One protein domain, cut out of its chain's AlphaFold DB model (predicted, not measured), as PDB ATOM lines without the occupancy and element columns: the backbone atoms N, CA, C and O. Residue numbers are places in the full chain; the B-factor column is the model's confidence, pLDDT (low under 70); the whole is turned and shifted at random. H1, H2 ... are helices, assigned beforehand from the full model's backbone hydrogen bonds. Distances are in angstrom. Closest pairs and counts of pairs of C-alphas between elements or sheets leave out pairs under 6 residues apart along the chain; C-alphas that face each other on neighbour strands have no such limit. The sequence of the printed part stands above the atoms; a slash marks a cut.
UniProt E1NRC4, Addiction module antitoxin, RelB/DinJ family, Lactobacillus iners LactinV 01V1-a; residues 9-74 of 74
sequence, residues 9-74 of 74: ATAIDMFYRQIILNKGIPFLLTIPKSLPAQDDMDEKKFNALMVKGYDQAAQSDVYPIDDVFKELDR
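Overview. This is residues 9 to 74 of the 74 residues of the protein "Addiction module antitoxin, RelB/DinJ family" of Lactobacillus iners LactinV 01V1-a (UniProt E1NRC4). The longest helix, H2, stands near one end of an open, drawn-out chain, and H1 stands at the other end, with the long link of residues 23 to 42 between them. After H2 the chain folds back into the short H3, and no helix packs on another. The printed part has 66 residues with three named helices, in the order H1, H2, H3, and no named strand; the class is all helix. It is extended, with a radius of gyration of the C-alphas of 20.7 A, and spans 55 by 30 by 18 A.

Arrangement. H2, residues 43 to 58, is apart from H3, residues 65 to 72, and from H1, residues 9 to 22. H1 and H3 are apart too. In H1 and H2 every O i to N i+4 pair is within hydrogen-bond range; in H3, 3 of 4 are.

Along the chain. H2 is 22.4 A long, from C-alpha 43 at (-18.413, -35.384, 24.248). H1 is 20.3 A long, from C-alpha 9 at (-62.428, -32.425, 5.529). H3, 10.7 A, ends at C-alpha 72 at (-42.875, -32.947, 34.287).

Size, cuts and confidence. The C-alphas of Leu 21 and Ala 58, the two farthest apart, are 56.3 A apart. The printed part has no cut. Residues 28 to 36 stand free; pLDDT is under 70 at residues 30, 32 to 36, 38 and 74.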
ATOM      1  N   ALA A   9     -61.577 -31.294   5.155       87.44
ATOM      2  CA  ALA A   9     -62.428 -32.425   5.529       87.44
ATOM      3  C   ALA A   9     -62.222 -33.632   4.598       87.44
ATOM      4  O   ALA A   9     -62.099 -34.762   5.063       87.44
ATOM      5  N   THR A  10     -62.104 -33.383   3.293       88.81
ATOM      6  CA  THR A  10     -61.845 -34.413   2.283       88.81
ATOM      7  C   THR A  10     -60.466 -35.043   2.459       88.81
ATOM      8  O   THR A  10     -60.339 -36.260   2.384       88.81
ATOM      9  N   ALA A  11     -59.441 -34.240   2.759       86.88
ATOM     10  CA  ALA A  11     -58.103 -34.759   3.033       86.88
ATOM     11  C   ALA A  11     -58.082 -35.677   4.270       86.88
ATOM     12  O   ALA A  11     -57.469 -36.741   4.233       86.88
ATOM     13  N   ILE A  12     -58.792 -35.306   5.343       89.00
ATOM     14  CA  ILE A  12     -58.915 -36.139   6.553       89.00
ATOM     15  C   ILE A  12     -59.566 -37.491   6.223       89.00
ATOM     16  O   ILE A  12     -59.037 -38.527   6.627       89.00
ATOM     17  N   ASP A  13     -60.664 -37.494   5.460       91.12
ATOM     18  CA  ASP A  13     -61.345 -38.735   5.060       91.12
ATOM     19  C   ASP A  13     -60.431 -39.649   4.225       91.12
ATOM     20  O   ASP A  13     -60.349 -40.854   4.467       91.12
ATOM     21  N   MET A  14     -59.674 -39.075   3.285       89.81
ATOM     22  CA  MET A  14     -58.714 -39.819   2.463       89.81
ATOM     23  C   MET A  14     -57.633 -40.502   3.310       89.81
ATOM     24  O   MET A  14     -57.389 -41.699   3.140       89.81
ATOM     25  N   PHE A  15     -57.024 -39.779   4.257       89.62
ATOM     26  CA  PHE A  15     -56.017 -40.358   5.150       89.62
ATOM     27  C   PHE A  15     -56.598 -41.459   6.035       89.62
ATOM     28  O   PHE A  15     -55.964 -42.498   6.217       89.62
ATOM     29  N   TYR A  16     -57.817 -41.275   6.545       90.81
ATOM     30  CA  TYR A  16     -58.474 -42.275   7.380       90.81
ATOM     31  C   TYR A  16     -58.711 -43.588   6.622       90.81
ATOM     32  O   TYR A  16     -58.384 -44.670   7.114       90.81
ATOM     33  N   ARG A  17     -59.179 -43.505   5.371       92.62
ATOM     34  CA  ARG A  17     -59.321 -44.683   4.502       92.62
ATOM     35  C   ARG A  17     -57.983 -45.360   4.232       92.62
ATOM     36  O   ARG A  17     -57.904 -46.585   4.271       92.62
ATOM     37  N   GLN A  18     -56.929 -44.584   3.989       90.75
ATOM     38  CA  GLN A  18     -55.589 -45.118   3.750       90.75
ATOM     39  C   GLN A  18     -55.045 -45.881   4.966       90.75
ATOM     40  O   GLN A  18     -54.414 -46.924   4.782       90.75
ATOM     41  N   ILE A  19     -55.332 -45.404   6.184       91.25
ATOM     42  CA  ILE A  19     -54.973 -46.083   7.437       91.25
ATOM     43  C   ILE A  19     -55.678 -47.434   7.540       91.25
ATOM     44  O   ILE A  19     -55.029 -48.443   7.816       91.25
ATOM     45  N   ILE A  20     -56.988 -47.471   7.281       90.19
ATOM     46  CA  ILE A  20     -57.775 -48.710   7.337       90.19
ATOM     47  C   ILE A  20     -57.276 -49.720   6.299       90.19
ATOM     48  O   ILE A  20     -57.051 -50.884   6.631       90.19
ATOM     49  N   LEU A  21     -57.088 -49.280   5.052       93.19
ATOM     50  CA  LEU A  21     -56.707 -50.151   3.939       93.19
ATOM     51  C   LEU A  21     -55.319 -50.768   4.131       93.19
ATOM     52  O   LEU A  21     -55.144 -51.963   3.905       93.19
ATOM     53  N   ASN A  22     -54.344 -49.967   4.566       88.69
ATOM     54  CA  ASN A  22     -52.948 -50.401   4.668       88.69
ATOM     55  C   ASN A  22     -52.548 -50.848   6.077       88.69
ATOM     56  O   ASN A  22     -51.399 -51.232   6.283       88.69
ATOM     57  N   LYS A  23     -53.470 -50.785   7.050       87.12
ATOM     58  CA  LYS A  23     -53.219 -51.075   8.473       87.12
ATOM     59  C   LYS A  23     -51.975 -50.350   9.009       87.12
ATOM     60  O   LYS A  23     -51.190 -50.920   9.763       87.12
ATOM     61  N   GLY A  24     -51.778 -49.100   8.594       85.38
ATOM     62  CA  GLY A  24     -50.542 -48.370   8.849       85.38
ATOM     63  C   GLY A  24     -50.679 -46.869   8.641       85.38
ATOM     64  O   GLY A  24     -51.649 -46.386   8.061       85.38
ATOM     65  N   ILE A  25     -49.700 -46.120   9.143       87.12
ATOM     66  CA  ILE A  25     -49.711 -44.657   9.096       87.12
ATOM     67  C   ILE A  25     -49.191 -44.189   7.726       87.12
ATOM     68  O   ILE A  25     -48.123 -44.629   7.304       87.12
ATOM     69  N   PRO A  26     -49.917 -43.305   7.014       83.19
ATOM     70  CA  PRO A  26     -49.623 -42.952   5.623       83.19
ATOM     71  C   PRO A  26     -48.499 -41.916   5.467       83.19
ATOM     72  O   PRO A  26     -48.337 -41.318   4.406       83.19
ATOM     73  N   PHE A  27     -47.738 -41.683   6.529       83.44
ATOM     74  CA  PHE A  27     -46.619 -40.758   6.591       83.44
ATOM     75  C   PHE A  27     -45.543 -41.319   7.520       83.44
ATOM     76  O   PHE A  27     -45.801 -42.181   8.361       83.44
ATOM     77  N   LEU A  28     -44.322 -40.816   7.369       78.94
ATOM     78  CA  LEU A  28     -43.228 -41.160   8.264       78.94
ATOM     79  C   LEU A  28     -43.544 -40.652   9.672       78.94
ATOM     80  O   LEU A  28     -43.778 -39.462   9.882       78.94
ATOM     81  N   LEU A  29     -43.539 -41.569  10.634       70.56
ATOM     82  CA  LEU A  29     -43.612 -41.249  12.050       70.56
ATOM     83  C   LEU A  29     -42.300 -40.591  12.481       70.56
ATOM     84  O   LEU A  29     -41.338 -41.268  12.843       70.56
ATOM     85  N   THR A  30     -42.260 -39.266  12.479       69.75
ATOM     86  CA  THR A  30     -41.260 -38.525  13.244       69.75
ATOM     87  C   THR A  30     -41.724 -38.522  14.693       69.75
ATOM     88  O   THR A  30     -42.371 -37.585  15.153       69.75
ATOM     89  N   ILE A  31     -41.436 -39.602  15.419       70.44
ATOM     90  CA  ILE A  31     -41.470 -39.520  16.879       70.44
ATOM     91  C   ILE A  31     -40.391 -38.488  17.221       70.44
ATOM     92  O   ILE A  31     -39.243 -38.693  16.807       70.44
ATOM     93  N   PRO A  32     -40.726 -37.353  17.866       64.38
ATOM     94  CA  PRO A  32     -39.702 -36.425  18.315       64.38
ATOM     95  C   PRO A  32     -38.729 -37.248  19.151       64.38
ATOM     96  O   PRO A  32     -39.135 -37.866  20.135       64.38
ATOM     97  N   LYS A  33     -37.479 -37.360  18.681       60.84
ATOM     98  CA  LYS A  33     -36.451 -38.079  19.429       60.84
ATOM     99  C   LYS A  33     -36.478 -37.503  20.835       60.84
ATOM    100  O   LYS A  33     -36.429 -36.279  20.985       60.84
ATOM    101  N   SER A  34     -36.584 -38.380  21.833       63.00
ATOM    102  CA  SER A  34     -36.316 -37.975  23.205       63.00
ATOM    103  C   SER A  34     -34.976 -37.246  23.216       63.00
ATOM    104  O   SER A  34     -34.120 -37.504  22.356       63.00
ATOM    105  N   LEU A  35     -34.796 -36.322  24.159       61.72
ATOM    106  CA  LEU A  35     -33.476 -35.747  24.396       61.72
ATOM    107  C   LEU A  35     -32.459 -36.899  24.401       61.72
ATOM    108  O   LEU A  35     -32.705 -37.896  25.091       61.72
ATOM    109  N   PRO A  36     -31.417 -36.833  23.551       65.38
ATOM    110  CA  PRO A  36     -30.446 -37.908  23.475       65.38
ATOM    111  C   PRO A  36     -29.880 -38.106  24.876       65.38
ATOM    112  O   PRO A  36     -29.504 -37.132  25.533       65.38
ATOM    113  N   ALA A  37     -29.882 -39.352  25.345       70.44
ATOM    114  CA  ALA A  37     -29.207 -39.682  26.586       70.44
ATOM    115  C   ALA A  37     -27.720 -39.348  26.426       70.44
ATOM    116  O   ALA A  37     -27.217 -39.317  25.304       70.44
ATOM    117  N   GLN A  38     -27.006 -39.112  27.526       69.25
ATOM    118  CA  GLN A  38     -25.575 -38.803  27.471       69.25
ATOM    119  C   GLN A  38     -24.791 -39.824  26.623       69.25
ATOM    120  O   GLN A  38     -23.917 -39.426  25.857       69.25
ATOM    121  N   ASP A  39     -25.172 -41.103  26.692       72.75
ATOM    122  CA  ASP A  39     -24.571 -42.208  25.932       72.75
ATOM    123  C   ASP A  39     -24.743 -42.079  24.404       72.75
ATOM    124  O   ASP A  39     -23.931 -42.595  23.639       72.75
ATOM    125  N   ASP A  40     -25.768 -41.351  23.948       74.50
ATOM    126  CA  ASP A  40     -26.050 -41.074  22.532       74.50
ATOM    127  C   ASP A  40     -25.411 -39.756  22.040       74.50
ATOM    128  O   ASP A  40     -25.610 -39.345  20.887       74.50
ATOM    129  N   MET A  41     -24.677 -39.041  22.904       78.31
ATOM    130  CA  MET A  41     -24.094 -37.727  22.611       78.31
ATOM    131  C   MET A  41     -22.574 -37.788  22.444       78.31
ATOM    132  O   MET A  41     -21.861 -38.451  23.183       78.31
ATOM    133  N   ASP A  42     -22.065 -37.008  21.489       83.06
ATOM    134  CA  ASP A  42     -20.631 -36.726  21.389       83.06
ATOM    135  C   ASP A  42     -20.188 -35.837  22.565       83.06
ATOM    136  O   ASP A  42     -20.905 -34.906  22.952       83.06
ATOM    137  N   GLU A  43     -18.986 -36.073  23.084       84.62
ATOM    138  CA  GLU A  43     -18.413 -35.384  24.248       84.62
ATOM    139  C   GLU A  43     -18.439 -33.859  24.066       84.62
ATOM    140  O   GLU A  43     -18.792 -33.104  24.973       84.62
ATOM    141  N   LYS A  44     -18.174 -33.384  22.843       85.75
ATOM    142  CA  LYS A  44     -18.242 -31.954  22.503       85.75
ATOM    143  C   LYS A  44     -19.634 -31.361  22.698       85.75
ATOM    144  O   LYS A  44     -19.758 -30.226  23.155       85.75
ATOM    145  N   LYS A  45     -20.682 -32.106  22.334       84.25
ATOM    146  CA  LYS A  45     -22.073 -31.653  22.480       84.25
ATOM    147  C   LYS A  45     -22.481 -31.633  23.943       84.25
ATOM    148  O   LYS A  45     -23.111 -30.670  24.370       84.25
ATOM    149  N   PHE A  46     -22.097 -32.657  24.700       86.38
ATOM    150  CA  PHE A  46     -22.334 -32.701  26.137       86.38
ATOM    151  C   PHE A  46     -21.650 -31.527  26.852       86.38
ATOM    152  O   PHE A  46     -22.304 -30.777  27.574       86.38
ATOM    153  N   ASN A  47     -20.369 -31.285  26.565       87.62
ATOM    154  CA  ASN A  47     -19.615 -30.185  27.166       87.62
ATOM    155  C   ASN A  47     -20.238 -28.819  26.847       87.62
ATOM    156  O   ASN A  47     -20.349 -27.973  27.731       87.62
ATOM    157  N   ALA A  48     -20.715 -28.610  25.615       89.00
ATOM    158  CA  ALA A  48     -21.419 -27.382  25.248       89.00
ATOM    159  C   ALA A  48     -22.724 -27.178  26.043       89.00
ATOM    160  O   ALA A  48     -23.031 -26.054  26.441       89.00
ATOM    161  N   LEU A  49     -23.481 -28.251  26.306       86.62
ATOM    162  CA  LEU A  49     -24.687 -28.187  27.138       86.62
ATOM    163  C   LEU A  49     -24.361 -27.878  28.601       86.62
ATOM    164  O   LEU A  49     -25.048 -27.063  29.211       86.62
ATOM    165  N   MET A  50     -23.302 -28.479  29.143       89.88
ATOM    166  CA  MET A  50     -22.870 -28.238  30.522       89.88
ATOM    167  C   MET A  50     -22.398 -26.801  30.744       89.88
ATOM    168  O   MET A  50     -22.774 -26.188  31.741       89.88
ATOM    169  N   VAL A  51     -21.631 -26.236  29.804       91.31
ATOM    170  CA  VAL A  51     -21.224 -24.821  29.855       91.31
ATOM    171  C   VAL A  51     -22.451 -23.915  29.834       91.31
ATOM    172  O   VAL A  51     -22.570 -23.025  30.670       91.31
ATOM    173  N   LYS A  52     -23.414 -24.193  28.947       89.38
ATOM    174  CA  LYS A  52     -24.665 -23.432  28.897       89.38
ATOM    175  C   LYS A  52     -25.425 -23.495  30.228       89.38
ATOM    176  O   LYS A  52     -25.859 -22.459  30.718       89.38
ATOM    177  N   GLY A  53     -25.569 -24.682  30.820       86.62
ATOM    178  CA  GLY A  53     -26.241 -24.843  32.113       86.62
ATOM    179  C   GLY A  53     -25.526 -24.102  33.249       86.62
ATOM    180  O   GLY A  53     -26.178 -23.490  34.093       86.62
ATOM    181  N   TYR A  54     -24.191 -24.096  33.236       88.69
ATOM    182  CA  TYR A  54     -23.385 -23.324  34.180       88.69
ATOM    183  C   TYR A  54     -23.621 -21.814  34.037       88.69
ATOM    184  O   TYR A  54     -23.860 -21.137  35.036       88.69
ATOM    185  N   ASP A  55     -23.621 -21.296  32.807       92.31
ATOM    186  CA  ASP A  55     -23.862 -19.875  32.542       92.31
ATOM    187  C   ASP A  55     -25.274 -19.444  32.971       92.31
ATOM    188  O   ASP A  55     -25.441 -18.371  33.550       92.31
ATOM    189  N   GLN A  56     -26.286 -20.290  32.753       88.00
ATOM    190  CA  GLN A  56     -27.660 -20.036  33.206       88.00
ATOM    191  C   GLN A  56     -27.753 -19.984  34.736       88.00
ATOM    192  O   GLN A  56     -28.319 -19.041  35.294       88.00
ATOM    193  N   ALA A  57     -27.120 -20.936  35.429       87.19
ATOM    194  CA  ALA A  57     -27.061 -20.938  36.888       87.19
ATOM    195  C   ALA A  57     -26.339 -19.694  37.432       87.19
ATOM    196  O   ALA A  57     -26.808 -19.070  38.385       87.19
ATOM    197  N   ALA A  58     -25.236 -19.286  36.796       89.31
ATOM    198  CA  ALA A  58     -24.511 -18.067  37.149       89.31
ATOM    199  C   ALA A  58     -25.356 -16.794  36.951       89.31
ATOM    200  O   ALA A  58     -25.211 -15.833  37.704       89.31
ATOM    201  N   GLN A  59     -26.265 -16.790  35.974       91.12
ATOM    202  CA  GLN A  59     -27.177 -15.678  35.686       91.12
ATOM    203  C   GLN A  59     -28.465 -15.706  36.525       91.12
ATOM    204  O   GLN A  59     -29.329 -14.853  36.333       91.12
ATOM    205  N   SER A  60     -28.593 -16.641  37.479       85.38
ATOM    206  CA  SER A  60     -29.825 -16.874  38.252       85.38
ATOM    207  C   SER A  60     -31.049 -17.207  37.380       85.38
ATOM    208  O   SER A  60     -32.184 -17.026  37.818       85.38
ATOM    209  N   ASP A  61     -30.826 -17.731  36.169       84.56
ATOM    210  CA  ASP A  61     -31.853 -18.330  35.308       84.56
ATOM    211  C   ASP A  61     -32.137 -19.755  35.806       84.56
ATOM    212  O   ASP A  61     -31.722 -20.758  35.223       84.56
ATOM    213  N   VAL A  62     -32.750 -19.828  36.989       84.00
ATOM    214  CA  VAL A  62     -33.015 -21.066  37.725       84.00
ATOM    215  C   VAL A  62     -34.501 -21.190  38.025       84.00
ATOM    216  O   VAL A  62     -35.164 -20.217  38.380       84.00
ATOM    217  N   TYR A  63     -35.021 -22.407  37.911       85.00
ATOM    218  CA  TYR A  63     -36.401 -22.724  38.259       85.00
ATOM    219  C   TYR A  63     -36.463 -23.481  39.593       85.00
ATOM    220  O   TYR A  63     -35.648 -24.383  39.814       85.00
ATOM    221  N   PRO A  64     -37.419 -23.157  40.484       89.44
ATOM    222  CA  PRO A  64     -37.651 -23.928  41.698       89.44
ATOM    223  C   PRO A  64     -37.969 -25.386  41.383       89.44
ATOM    224  O   PRO A  64     -38.807 -25.687  40.531       89.44
ATOM    225  N   ILE A  65     -37.332 -26.293  42.118       86.00
ATOM    226  CA  ILE A  65     -37.444 -27.733  41.879       86.00
ATOM    227  C   ILE A  65     -38.893 -28.235  41.983       86.00
ATOM    228  O   ILE A  65     -39.323 -29.060  41.179       86.00
ATOM    229  N   ASP A  66     -39.671 -27.670  42.911       88.19
ATOM    230  CA  ASP A  66     -41.075 -28.027  43.129       88.19
ATOM    231  C   ASP A  66     -41.968 -27.681  41.933       88.19
ATOM    232  O   ASP A  66     -42.976 -28.347  41.704       88.19
ATOM    233  N   ASP A  67     -41.628 -26.639  41.176       87.25
ATOM    234  CA  ASP A  67     -42.412 -26.214  40.017       87.25
ATOM    235  C   ASP A  67     -42.027 -27.011  38.768       87.25
ATOM    236  O   ASP A  67     -42.906 -27.401  38.003       87.25
ATOM    237  N   VAL A  68     -40.743 -27.365  38.631       86.75
ATOM    238  CA  VAL A  68     -40.252 -28.246  37.560       86.75
ATOM    239  C   VAL A  68     -40.897 -29.630  37.640       86.75
ATOM    240  O   VAL A  68     -41.385 -30.138  36.634       86.75
ATOM    241  N   PHE A  69     -40.947 -30.247  38.826       87.25
ATOM    242  CA  PHE A  69     -41.549 -31.579  38.965       87.25
ATOM    243  C   PHE A  69     -43.055 -31.583  38.679       87.25
ATOM    244  O   PHE A  69     -43.544 -32.503  38.029       87.25
ATOM    245  N   LYS A  70     -43.785 -30.531  39.075       87.69
ATOM    246  CA  LYS A  70     -45.212 -30.391  38.732       87.69
ATOM    247  C   LYS A  70     -45.454 -30.280  37.225       87.69
ATOM    248  O   LYS A  70     -46.517 -30.686  36.762       87.69
ATOM    249  N   GLU A  71     -44.526 -29.685  36.476       81.88
ATOM    250  CA  GLU A  71     -44.616 -29.584  35.017       81.88
ATOM    251  C   GLU A  71     -44.277 -30.910  34.327       81.88
ATOM    252  O   GLU A  71     -44.941 -31.271  33.359       81.88
ATOM    253  N   LEU A  72     -43.293 -31.654  34.842       80.69
ATOM    254  CA  LEU A  72     -42.875 -32.947  34.287       80.69
ATOM    255  C   LEU A  72     -43.896 -34.075  34.505       80.69
ATOM    256  O   LEU A  72     -43.956 -34.989  33.687       80.69
ATOM    257  N   ASP A  73     -44.694 -34.014  35.574       75.06
ATOM    258  CA  ASP A  73     -45.755 -34.993  35.877       75.06
ATOM    259  C   ASP A  73     -47.043 -34.796  35.042       75.06
ATOM    260  O   ASP A  73     -48.040 -35.494  35.260       75.06
ATOM    261  N   ARG A  74     -47.059 -33.835  34.110       55.84
ATOM    262  CA  ARG A  74     -48.245 -33.414  33.352       55.84
ATOM    263  C   ARG A  74     -48.243 -33.906  31.906       55.84
ATOM    264  O   ARG A  74     -49.356 -34.229  31.425       55.84
TER     265      ARG A  74